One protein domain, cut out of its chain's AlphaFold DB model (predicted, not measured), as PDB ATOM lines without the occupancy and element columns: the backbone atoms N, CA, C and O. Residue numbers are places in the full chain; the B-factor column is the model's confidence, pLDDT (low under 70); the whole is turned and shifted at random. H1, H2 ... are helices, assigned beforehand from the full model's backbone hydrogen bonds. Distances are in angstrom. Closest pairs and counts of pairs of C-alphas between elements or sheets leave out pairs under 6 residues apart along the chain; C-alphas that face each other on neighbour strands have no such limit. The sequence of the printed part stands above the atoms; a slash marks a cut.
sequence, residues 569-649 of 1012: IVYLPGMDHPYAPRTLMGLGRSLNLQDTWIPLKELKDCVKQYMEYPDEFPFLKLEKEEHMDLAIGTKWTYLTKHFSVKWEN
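AT A GLANCE: This is residues 569 to 649 of the 1012 residues of an uncharacterized protein of Gibberella intermedia (UniProt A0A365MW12). With little regular structure, this is a set of short helices round a middle of loops, where H3 and H4 make a loose corner on one side and residues 569 to 580 trail away at one end. The printed part has 81 residues with four named helices, H1, H2, H3 and H4 in chain order, and no named strand. It is all helix by class, though 29 residues are in named elements. It is compact, with a radius of gyration of the C-alphas of 13.3 A and spans of 44 by 31 by 21 A.

IN THESE COORDINATES: Find C-alpha 581 at (120.543, 204.498, 160.619), where H1 begins and runs to 585. H2, residues 601 to 610, covers 14.7 A from C-alpha 601 at (117.393, 208.954, 182.796). Then come H3, residues 628 to 634, 9.8 A, and H4, residues 637 to 643, 9.6 A, ending at (130.008, 211.076, 166.027).

HOW THE PARTS SIT: Look at Ala 631 and Thr 637, the closest C-alphas of H3 and H4, 7.9 A apart: these helices are close but not clearly touching, about perpendicular at 78 degrees. H2 and H3 are only just apart, at 8.0 A. H1 is apart from H2, H3 and H4. Every O i to N i+4 pair is within hydrogen-bond range in H1, H2 and H4, and 2 of 3 in H3.

THE WHOLE: The farthest C-alphas, Ile 569 and Gln 609, are 45.4 A apart. The printed part has no cut; the links H1 to H2 and H2 to H3 are long, and H3 to H4 is tight. Confidence is under 70 at residues 569 to 591 and 623 to 633.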
ATOM      1  N   ILE A 569     131.600 199.253 145.913       49.75
ATOM      2  CA  ILE A 569     130.321 199.758 146.420       49.75
ATOM      3  C   ILE A 569     129.914 198.875 147.606       49.75
ATOM      4  O   ILE A 569     129.461 197.745 147.428       49.75
ATOM      5  N   VAL A 570     130.109 199.384 148.823       52.84
ATOM      6  CA  VAL A 570     129.686 198.718 150.058       52.84
ATOM      7  C   VAL A 570     128.253 199.143 150.360       52.84
ATOM      8  O   VAL A 570     128.001 200.282 150.750       52.84
ATOM      9  N   TYR A 571     127.304 198.227 150.186       49.66
ATOM     10  CA  TYR A 571     125.930 198.440 150.624       49.66
ATOM     11  C   TYR A 571     125.868 198.267 152.144       49.66
ATOM     12  O   TYR A 571     125.918 197.147 152.653       49.66
ATOM     13  N   LEU A 572     125.781 199.383 152.875       51.56
ATOM     14  CA  LEU A 572     125.366 199.345 154.276       51.56
ATOM     15  C   LEU A 572     123.976 198.697 154.336       51.56
ATOM     16  O   LEU A 572     123.166 198.947 153.434       51.56
ATOM     17  N   PRO A 573     123.710 197.833 155.333       46.88
ATOM     18  CA  PRO A 573     122.473 197.074 155.376       46.88
ATOM     19  C   PRO A 573     121.303 198.050 155.268       46.88
ATOM     20  O   PRO A 573     121.271 199.071 155.958       46.88
ATOM     21  N   GLY A 574     120.423 197.766 154.306       52.84
ATOM     22  CA  GLY A 574     119.327 198.640 153.916       52.84
ATOM     23  C   GLY A 574     118.364 198.952 155.063       52.84
ATOM     24  O   GLY A 574     118.562 198.584 156.218       52.84
ATOM     25  N   MET A 575     117.276 199.625 154.706       46.53
ATOM     26  CA  MET A 575     116.260 200.188 155.607       46.53
ATOM     27  C   MET A 575     115.627 199.183 156.591       46.53
ATOM     28  O   MET A 575     114.971 199.608 157.535       46.53
ATOM     29  N   ASP A 576     115.857 197.883 156.393       46.47
ATOM     30  CA  ASP A 576     115.206 196.778 157.098       46.47
ATOM     31  C   ASP A 576     116.092 196.096 158.166       46.47
ATOM     32  O   ASP A 576     115.705 195.073 158.730       46.47
ATOM     33  N   HIS A 577     117.288 196.623 158.473       49.41
ATOM     34  CA  HIS A 577     118.159 196.063 159.520       49.41
ATOM     35  C   HIS A 577     117.918 196.730 160.893       49.41
ATOM     36  O   HIS A 577     117.798 197.959 160.951       49.41
ATOM     37  N   PRO A 578     117.907 195.982 162.022       50.09
ATOM     38  CA  PRO A 578     117.643 196.529 163.364       50.09
ATOM     39  C   PRO A 578     118.633 197.618 163.805       50.09
ATOM     40  O   PRO A 578     118.292 198.469 164.619       50.09
ATOM     41  N   TYR A 579     119.827 197.627 163.211       48.59
ATOM     42  CA  TYR A 579     120.881 198.619 163.452       48.59
ATOM     43  C   TYR A 579     121.128 199.558 162.251       48.59
ATOM     44  O   TYR A 579     122.190 200.168 162.154       48.59
ATOM     45  N   ALA A 580     120.197 199.652 161.290       55.50
ATOM     46  CA  ALA A 580     120.293 200.641 160.213       55.50
ATOM     47  C   ALA A 580     120.090 202.070 160.767       55.50
ATOM     48  O   ALA A 580     119.366 202.235 161.753       55.50
ATOM     49  N   PRO A 581     120.651 203.120 160.129       50.62
ATOM     50  CA  PRO A 581     120.543 204.498 160.619       50.62
ATOM     51  C   PRO A 581     119.101 204.956 160.889       50.62
ATOM     52  O   PRO A 581     118.840 205.596 161.902       50.62
ATOM     53  N   ARG A 582     118.131 204.566 160.047       52.38
ATOM     54  CA  ARG A 582     116.706 204.865 160.287       52.38
ATOM     55  C   ARG A 582     116.123 204.116 161.487       52.38
ATOM     56  O   ARG A 582     115.338 204.685 162.238       52.38
ATOM     57  N   THR A 583     116.510 202.861 161.683       55.53
ATOM     58  CA  THR A 583     115.996 202.006 162.762       55.53
ATOM     59  C   THR A 583     116.548 202.418 164.128       55.53
ATOM     60  O   THR A 583     115.813 202.382 165.114       55.53
ATOM     61  N   LEU A 584     117.801 202.893 164.177       52.31
ATOM     62  CA  LEU A 584     118.457 203.423 165.381       52.31
ATOM     63  C   LEU A 584     117.905 204.785 165.834       52.31
ATOM     64  O   LEU A 584     117.886 205.058 167.034       52.31
ATOM     65  N   MET A 585     117.447 205.626 164.900       55.38
ATOM     66  CA  MET A 585     116.924 206.966 165.210       55.38
ATOM     67  C   MET A 585     115.445 206.987 165.584       55.38
ATOM     68  O   MET A 585     114.987 207.937 166.201       55.38
ATOM     69  N   GLY A 586     114.681 205.951 165.232       55.62
ATOM     70  CA  GLY A 586     113.366 205.695 165.812       55.62
ATOM     71  C   GLY A 586     112.226 206.676 165.528       55.62
ATOM     72  O   GLY A 586     111.106 206.355 165.921       55.62
ATOM     73  N   LEU A 587     112.500 207.783 164.843       58.56
ATOM     74  CA  LEU A 587     111.569 208.844 164.468       58.56
ATOM     75  C   LEU A 587     111.094 208.688 163.014       58.56
ATOM     76  O   LEU A 587     111.788 208.118 162.171       58.56
ATOM     77  N   GLY A 588     109.930 209.260 162.685       56.06
ATOM     78  CA  GLY A 588     109.398 209.313 161.313       56.06
ATOM     79  C   GLY A 588     110.171 210.236 160.351       56.06
ATOM     80  O   GLY A 588     109.819 210.321 159.173       56.06
ATOM     81  N   ARG A 589     111.224 210.919 160.831       65.50
ATOM     82  CA  ARG A 589     112.055 211.890 160.095       65.50
ATOM     83  C   ARG A 589     113.532 211.475 160.058       65.50
ATOM     84  O   ARG A 589     114.014 210.785 160.950       65.50
ATOM     85  N   SER A 590     114.252 211.889 159.011       63.19
ATOM     86  CA  SER A 590     115.695 211.642 158.863       63.19
ATOM     87  C   SER A 590     116.484 212.738 159.580       63.19
ATOM     88  O   SER A 590     116.341 213.902 159.223       63.19
ATOM     89  N   LEU A 591     117.320 212.366 160.546       69.06
ATOM     90  CA  LEU A 591     118.221 213.261 161.283       69.06
ATOM     91  C   LEU A 591     119.680 212.838 161.053       69.06
ATOM     92  O   LEU A 591     119.936 211.706 160.636       69.06
ATOM     93  N   ASN A 592     120.646 213.727 161.289       77.69
ATOM     94  CA  ASN A 592     122.042 213.297 161.342       77.69
ATOM     95  C   ASN A 592     122.344 212.738 162.728       77.69
ATOM     96  O   ASN A 592     121.769 213.165 163.722       77.69
ATOM     97  N   LEU A 593     123.302 211.817 162.809       76.62
ATOM     98  CA  LEU A 593     123.670 211.190 164.077       76.62
ATOM     99  C   LEU A 593     124.176 212.208 165.123       76.62
ATOM    100  O   LEU A 593     123.890 212.058 166.304       76.62
ATOM    101  N   GLN A 594     124.858 213.266 164.686       79.75
ATOM    102  CA  GLN A 594     125.316 214.373 165.540       79.75
ATOM    103  C   GLN A 594     124.173 215.207 166.157       79.75
ATOM    104  O   GLN A 594     124.379 215.895 167.151       79.75
ATOM    105  N   ASP A 595     122.967 215.124 165.591       82.69
ATOM    106  CA  ASP A 595     121.774 215.856 166.032       82.69
ATOM    107  C   ASP A 595     120.882 214.954 166.918       82.69
ATOM    108  O   ASP A 595     119.660 215.081 166.937       82.69
ATOM    109  N   THR A 596     121.483 213.974 167.609       85.44
ATOM    110  CA  THR A 596     120.779 213.009 168.473       85.44
ATOM    111  C   THR A 596     121.353 212.977 169.887       85.44
ATOM    112  O   THR A 596     122.512 213.336 170.111       85.44
ATOM    113  N   TRP A 597     120.535 212.519 170.842       88.88
ATOM    114  CA  TRP A 597     120.872 212.484 172.264       88.88
ATOM    115  C   TRP A 597     120.932 211.070 172.829       88.88
ATOM    116  O   TRP A 597     120.165 210.174 172.457       88.88
ATOM    117  N   ILE A 598     121.814 210.876 173.808       85.62
ATOM    118  CA  ILE A 598     121.871 209.628 174.565       85.62
ATOM    119  C   ILE A 598     120.659 209.546 175.512       85.62
ATOM    120  O   ILE A 598     120.369 210.509 176.222       85.62
ATOM    121  N   PRO A 599     119.944 208.404 175.563       85.06
ATOM    122  CA  PRO A 599     118.712 208.220 176.337       85.06
ATOM    123  C   PRO A 599     118.928 208.094 177.863       85.06
ATOM    124  O   PRO A 599     118.446 207.133 178.482       85.06
ATOM    125  N   LEU A 600     119.631 209.060 178.462       84.62
ATOM    126  CA  LEU A 600     119.883 209.182 179.898       84.62
ATOM    127  C   LEU A 600     118.594 209.367 180.695       84.62
ATOM    128  O   LEU A 600     117.626 209.954 180.211       84.62
ATOM    129  N   LYS A 601     118.581 208.872 181.938       83.88
ATOM    130  CA  LYS A 601     117.393 208.954 182.796       83.88
ATOM    131  C   LYS A 601     117.012 210.409 183.085       83.88
ATOM    132  O   LYS A 601     115.854 210.768 182.913       83.88
ATOM    133  N   GLU A 602     117.992 211.241 183.424       85.56
ATOM    134  CA  GLU A 602     117.798 212.664 183.732       85.56
ATOM    135  C   GLU A 602     117.242 213.448 182.534       85.56
ATOM    136  O   GLU A 602     116.270 214.190 182.673       85.56
ATOM    137  N   LEU A 603     117.788 213.215 181.333       88.06
ATOM    138  CA  LEU A 603     117.302 213.848 180.104       88.06
ATOM    139  C   LEU A 603     115.889 213.382 179.747       88.06
ATOM    140  O   LEU A 603     115.045 214.198 179.393       88.06
ATOM    141  N   LYS A 604     115.591 212.084 179.880       86.69
ATOM    142  CA  LYS A 604     114.242 211.548 179.641       86.69
ATOM    143  C   LYS A 604     113.207 212.133 180.589       86.69
ATOM    144  O   LYS A 604     112.084 212.400 180.168       86.69
ATOM    145  N   ASP A 605     113.558 212.293 181.859       87.81
ATOM    146  CA  ASP A 605     112.654 212.870 182.849       87.81
ATOM    147  C   ASP A 605     112.433 214.368 182.571       87.81
ATOM    148  O   ASP A 605     111.300 214.840 182.667       87.81
ATOM    149  N   CYS A 606     113.458 215.082 182.090       88.94
ATOM    150  CA  CYS A 606     113.328 216.462 181.618       88.94
ATOM    151  C   CYS A 606     112.446 216.582 180.359       88.94
ATOM    152  O   CYS A 606     111.538 217.409 180.318       88.94
ATOM    153  N   VAL A 607     112.622 215.710 179.358       90.75
ATOM    154  CA  VAL A 607     111.759 215.693 178.161       90.75
ATOM    155  C   VAL A 607     110.301 215.429 178.541       90.75
ATOM    156  O   VAL A 607     109.414 216.128 178.064       90.75
ATOM    157  N   LYS A 608     110.027 214.489 179.454       89.25
ATOM    158  CA  LYS A 608     108.662 214.228 179.956       89.25
ATOM    159  C   LYS A 608     108.047 215.409 180.709       89.25
ATOM    160  O   LYS A 608     106.826 215.501 180.785       89.25
ATOM    161  N   GLN A 609     108.867 216.277 181.300       90.56
ATOM    162  CA  GLN A 609     108.391 217.476 181.985       90.56
ATOM    163  C   GLN A 609     107.866 218.526 180.995       90.56
ATOM    164  O   GLN A 609     106.896 219.215 181.315       90.56
ATOM    165  N   TYR A 610     108.496 218.648 179.822       90.00
ATOM    166  CA  TYR A 610     108.198 219.699 178.842       90.00
ATOM    167  C   TYR A 610     107.394 219.233 177.620       90.00
ATOM    168  O   TYR A 610     106.741 220.069 176.999       90.00
ATOM    169  N   MET A 611     107.417 217.944 177.260       90.12
ATOM    170  CA  MET A 611     106.783 217.408 176.047       90.12
ATOM    171  C   MET A 611     105.626 216.453 176.345       90.12
ATOM    172  O   MET A 611     105.767 215.502 177.113       90.12
ATOM    173  N   GLU A 612     104.508 216.653 175.645       85.69
ATOM    174  CA  GLU A 612     103.328 215.778 175.687       85.69
ATOM    175  C   GLU A 612     103.583 214.438 174.974       85.69
ATOM    176  O   GLU A 612     103.060 213.402 175.386       85.69
ATOM    177  N   TYR A 613     104.465 214.441 173.964       86.12
ATOM    178  CA  TYR A 613     104.903 213.257 173.215       86.12
ATOM    179  C   TYR A 613     106.427 213.040 173.332       86.12
ATOM    180  O   TYR A 613     107.167 213.343 172.396       86.12
ATOM    181  N   PRO A 614     106.934 212.506 174.462       84.44
ATOM    182  CA  PRO A 614     108.373 212.327 174.701       84.44
ATOM    183  C   PRO A 614     109.090 211.413 173.699       84.44
ATOM    184  O   PRO A 614     110.302 211.522 173.532       84.44
ATOM    185  N   ASP A 615     108.355 210.510 173.045       80.88
ATOM    186  CA  ASP A 615     108.905 209.564 172.067       80.88
ATOM    187  C   ASP A 615     109.304 210.236 170.736       80.88
ATOM    188  O   ASP A 615     110.030 209.634 169.946       80.88
ATOM    189  N   GLU A 616     108.868 211.480 170.497       83.75
ATOM    190  CA  GLU A 616     109.229 212.282 169.315       83.75
ATOM    191  C   GLU A 616     110.551 213.060 169.485       83.75
ATOM    192  O   GLU A 616     111.055 213.666 168.535       83.75
ATOM    193  N   PHE A 617     111.142 213.039 170.684       88.88
ATOM    194  CA  PHE A 617     112.463 213.613 170.928       88.88
ATOM    195  C   PHE A 617     113.569 212.698 170.357       88.88
ATOM    196  O   PHE A 617     113.453 211.473 170.471       88.88
ATOM    197  N   PRO A 618     114.662 213.234 169.773       87.25
ATOM    198  CA  PRO A 618     115.698 212.459 169.075       87.25
ATOM    199  C   PRO A 618     116.655 211.687 170.001       87.25
ATOM    200  O   PRO A 618     117.879 211.818 169.929       87.25
ATOM    201  N   PHE A 619     116.109 210.830 170.861       87.12
ATOM    202  CA  PHE A 619     116.884 209.872 171.639       87.12
ATOM    203  C   PHE A 619     117.318 208.671 170.791       87.12
ATOM    204  O   PHE A 619     116.512 208.053 170.093       87.12
ATOM    205  N   LEU A 620     118.580 208.261 170.923       82.38
ATOM    206  CA  LEU A 620     119.076 207.041 170.288       82.38
ATOM    207  C   LEU A 620     118.432 205.784 170.881       82.38
ATOM    208  O   LEU A 620     118.358 205.612 172.102       82.38
ATOM    209  N   LYS A 621     118.037 204.847 170.014       76.94
ATOM    210  CA  LYS A 621     117.579 203.512 170.420       76.94
ATOM    211  C   LYS A 621     118.778 202.619 170.738       76.94
ATOM    212  O   LYS A 621     119.255 201.871 169.891       76.94
ATOM    213  N   LEU A 622     119.265 202.722 171.972       76.00
ATOM    214  CA  LEU A 622     120.313 201.861 172.522       76.00
ATOM    215  C   LEU A 622     119.706 200.679 173.295       76.00
ATOM    216  O   LEU A 622     118.574 200.750 173.783       76.00
ATOM    217  N   GLU A 623     120.456 199.580 173.401       69.75
ATOM    218  CA  GLU A 623     120.071 198.428 174.223       69.75
ATOM    219  C   GLU A 623     119.878 198.858 175.687       69.75
ATOM    220  O   GLU A 623     120.573 199.742 176.184       69.75
ATOM    221  N   LYS A 624     118.896 198.267 176.380       62.12
ATOM    222  CA  LYS A 624     118.620 198.608 177.783       62.12
ATOM    223  C   LYS A 624     119.814 198.209 178.653       62.12
ATOM    224  O   LYS A 624     120.070 197.021 178.821       62.12
ATOM    225  N   GLU A 625     120.476 199.192 179.251       60.47
ATOM    226  CA  GLU A 625     121.542 198.989 180.236       60.47
ATOM    227  C   GLU A 625     121.126 199.573 181.594       60.47
ATOM    228  O   GLU A 625     120.505 200.635 181.658       60.47
ATOM    229  N   GLU A 626     121.442 198.872 182.688       59.66
ATOM    230  CA  GLU A 626     121.035 199.256 184.052       59.66
ATOM    231  C   GLU A 626     121.674 200.577 184.519       59.66
ATOM    232  O   GLU A 626     121.064 201.318 185.290       59.66
ATOM    233  N   HIS A 627     122.865 200.909 184.003       67.38
ATOM    234  CA  HIS A 627     123.631 202.111 184.349       67.38
ATOM    235  C   HIS A 627     124.185 202.808 183.097       67.38
ATOM    236  O   HIS A 627     125.379 202.737 182.799       67.38
ATOM    237  N   MET A 628     123.307 203.501 182.367       68.50
ATOM    238  CA  MET A 628     123.665 204.223 181.137       68.50
ATOM    239  C   MET A 628     124.794 205.249 181.336       68.50
ATOM    240  O   MET A 628     125.636 205.374 180.455       68.50
ATOM    241  N   ASP A 629     124.877 205.924 182.486       68.00
ATOM    242  CA  ASP A 629     125.921 206.932 182.755       68.00
ATOM    243  C   ASP A 629     127.334 206.326 182.722       68.00
ATOM    244  O   ASP A 629     128.270 206.890 182.152       68.00
ATOM    245  N   LEU A 630     127.480 205.111 183.263       67.75
ATOM    246  CA  LEU A 630     128.738 204.362 183.241       67.75
ATOM    247  C   LEU A 630     129.034 203.811 181.837       67.75
ATOM    248  O   LEU A 630     130.189 203.761 181.404       67.75
ATOM    249  N   ALA A 631     127.985 203.424 181.110       68.00
ATOM    250  CA  ALA A 631     128.078 202.908 179.752       68.00
ATOM    251  C   ALA A 631     128.524 203.968 178.737       68.00
ATOM    252  O   ALA A 631     129.266 203.638 177.815       68.00
ATOM    253  N   ILE A 632     128.140 205.239 178.912       69.50
ATOM    254  CA  ILE A 632     128.597 206.355 178.062       69.50
ATOM    255  C   ILE A 632     130.108 206.540 178.162       69.50
ATOM    256  O   ILE A 632     130.773 206.720 177.147       69.50
ATOM    257  N   GLY A 633     130.655 206.468 179.377       64.50
ATOM    258  CA  GLY A 633     132.087 206.651 179.609       64.50
ATOM    259  C   GLY A 633     132.953 205.479 179.141       64.50
ATOM    260  O   GLY A 633     134.140 205.678 178.882       64.50
ATOM    261  N   THR A 634     132.383 204.276 179.001       70.31
ATOM    262  CA  THR A 634     133.147 203.034 178.775       70.31
ATOM    263  C   THR A 634     132.832 202.320 177.458       70.31
ATOM    264  O   THR A 634     133.754 201.942 176.738       70.31
ATOM    265  N   LYS A 635     131.550 202.123 177.127       73.25
ATOM    266  CA  LYS A 635     131.079 201.351 175.963       73.25
ATOM    267  C   LYS A 635     130.686 202.251 174.789       73.25
ATOM    268  O   LYS A 635     131.038 201.966 173.648       73.25
ATOM    269  N   TRP A 636     129.979 203.344 175.069       77.62
ATOM    270  CA  TRP A 636     129.400 204.243 174.066       77.62
ATOM    271  C   TRP A 636     130.208 205.530 173.850       77.62
ATOM    272  O   TRP A 636     129.773 206.410 173.111       77.62
ATOM    273  N   THR A 637     131.417 205.629 174.411       76.81
ATOM    274  CA  THR A 637     132.290 206.818 174.336       76.81
ATOM    275  C   THR A 637     132.602 207.246 172.903       76.81
ATOM    276  O   THR A 637     132.878 208.410 172.627       76.81
ATOM    277  N   TYR A 638     132.576 206.307 171.957       75.44
ATOM    278  CA  TYR A 638     132.822 206.608 170.552       75.44
ATOM    279  C   TYR A 638     131.687 207.433 169.917       75.44
ATOM    280  O   TYR A 638     131.960 208.208 169.002       75.44
ATOM    281  N   LEU A 639     130.441 207.302 170.400       77.31
ATOM    282  CA  LEU A 639     129.293 208.069 169.905       77.31
ATOM    283  C   LEU A 639     129.460 209.556 170.221       77.31
ATOM    284  O   LEU A 639     129.280 210.394 169.343       77.31
ATOM    285  N   THR A 640     129.891 209.879 171.439       78.00
ATOM    286  CA  THR A 640     130.138 211.265 171.848       78.00
ATOM    287  C   THR A 640     131.432 211.810 171.238       78.00
ATOM    288  O   THR A 640     131.460 212.933 170.749       78.00
ATOM    289  N   LYS A 641     132.507 211.007 171.186       74.44
ATOM    290  CA  LYS A 641     133.839 211.467 170.753       74.44
ATOM    291  C   LYS A 641     134.037 211.564 169.237       74.44
ATOM    292  O   LYS A 641     134.788 212.422 168.784       74.44
ATOM    293  N   HIS A 642     133.447 210.656 168.459       73.00
ATOM    294  CA  HIS A 642     133.690 210.561 167.011       73.00
ATOM    295  C   HIS A 642     132.468 210.898 166.160       73.00
ATOM    296  O   HIS A 642     132.635 211.242 164.992       73.00
ATOM    297  N   PHE A 643     131.264 210.803 166.728       74.38
ATOM    298  CA  PHE A 643     130.008 211.076 166.027       74.38
ATOM    299  C   PHE A 643     129.245 212.277 166.593       74.38
ATOM    300  O   PHE A 643     128.153 212.570 166.115       74.38
ATOM    301  N   SER A 644     129.821 212.969 167.583       82.00
ATOM    302  CA  SER A 644     129.272 214.181 168.202       82.00
ATOM    303  C   SER A 644     127.847 214.017 168.746       82.00
ATOM    304  O   SER A 644     127.089 214.979 168.785       82.00
ATOM    305  N   VAL A 645     127.474 212.804 169.165       82.62
ATOM    306  CA  VAL A 645     126.187 212.548 169.827       82.62
ATOM    307  C   VAL A 645     126.157 213.287 171.164       82.62
ATOM    308  O   VAL A 645     127.097 213.188 171.960       82.62
ATOM    309  N   LYS A 646     125.064 214.003 171.422       88.44
ATOM    310  CA  LYS A 646     124.903 214.872 172.590       88.44
ATOM    311  C   LYS A 646     124.409 214.086 173.807       88.44
ATOM    312  O   LYS A 646     123.751 213.052 173.687       88.44
ATOM    313  N   TRP A 647     124.749 214.547 175.005       83.62
ATOM    314  CA  TRP A 647     124.408 213.849 176.255       83.62
ATOM    315  C   TRP A 647     124.245 214.783 177.461       83.62
ATOM    316  O   TRP A 647     123.905 214.313 178.544       83.62
ATOM    317  N   GLU A 648     124.444 216.087 177.279       83.94
ATOM    318  CA  GLU A 648     124.316 217.093 178.331       83.94
ATOM    319  C   GLU A 648     122.949 217.788 178.264       83.94
ATOM    320  O   GLU A 648     122.308 217.852 177.214       83.94
ATOM    321  N   ASN A 649     122.491 218.297 179.410       86.94
ATOM    322  CA  ASN A 649     121.348 219.200 179.491       86.94
ATOM    323  C   ASN A 649     121.859 220.641 179.350       86.94
ATOM    324  O   ASN A 649     121.916 221.371 180.340       86.94
TER     325      ASN A 649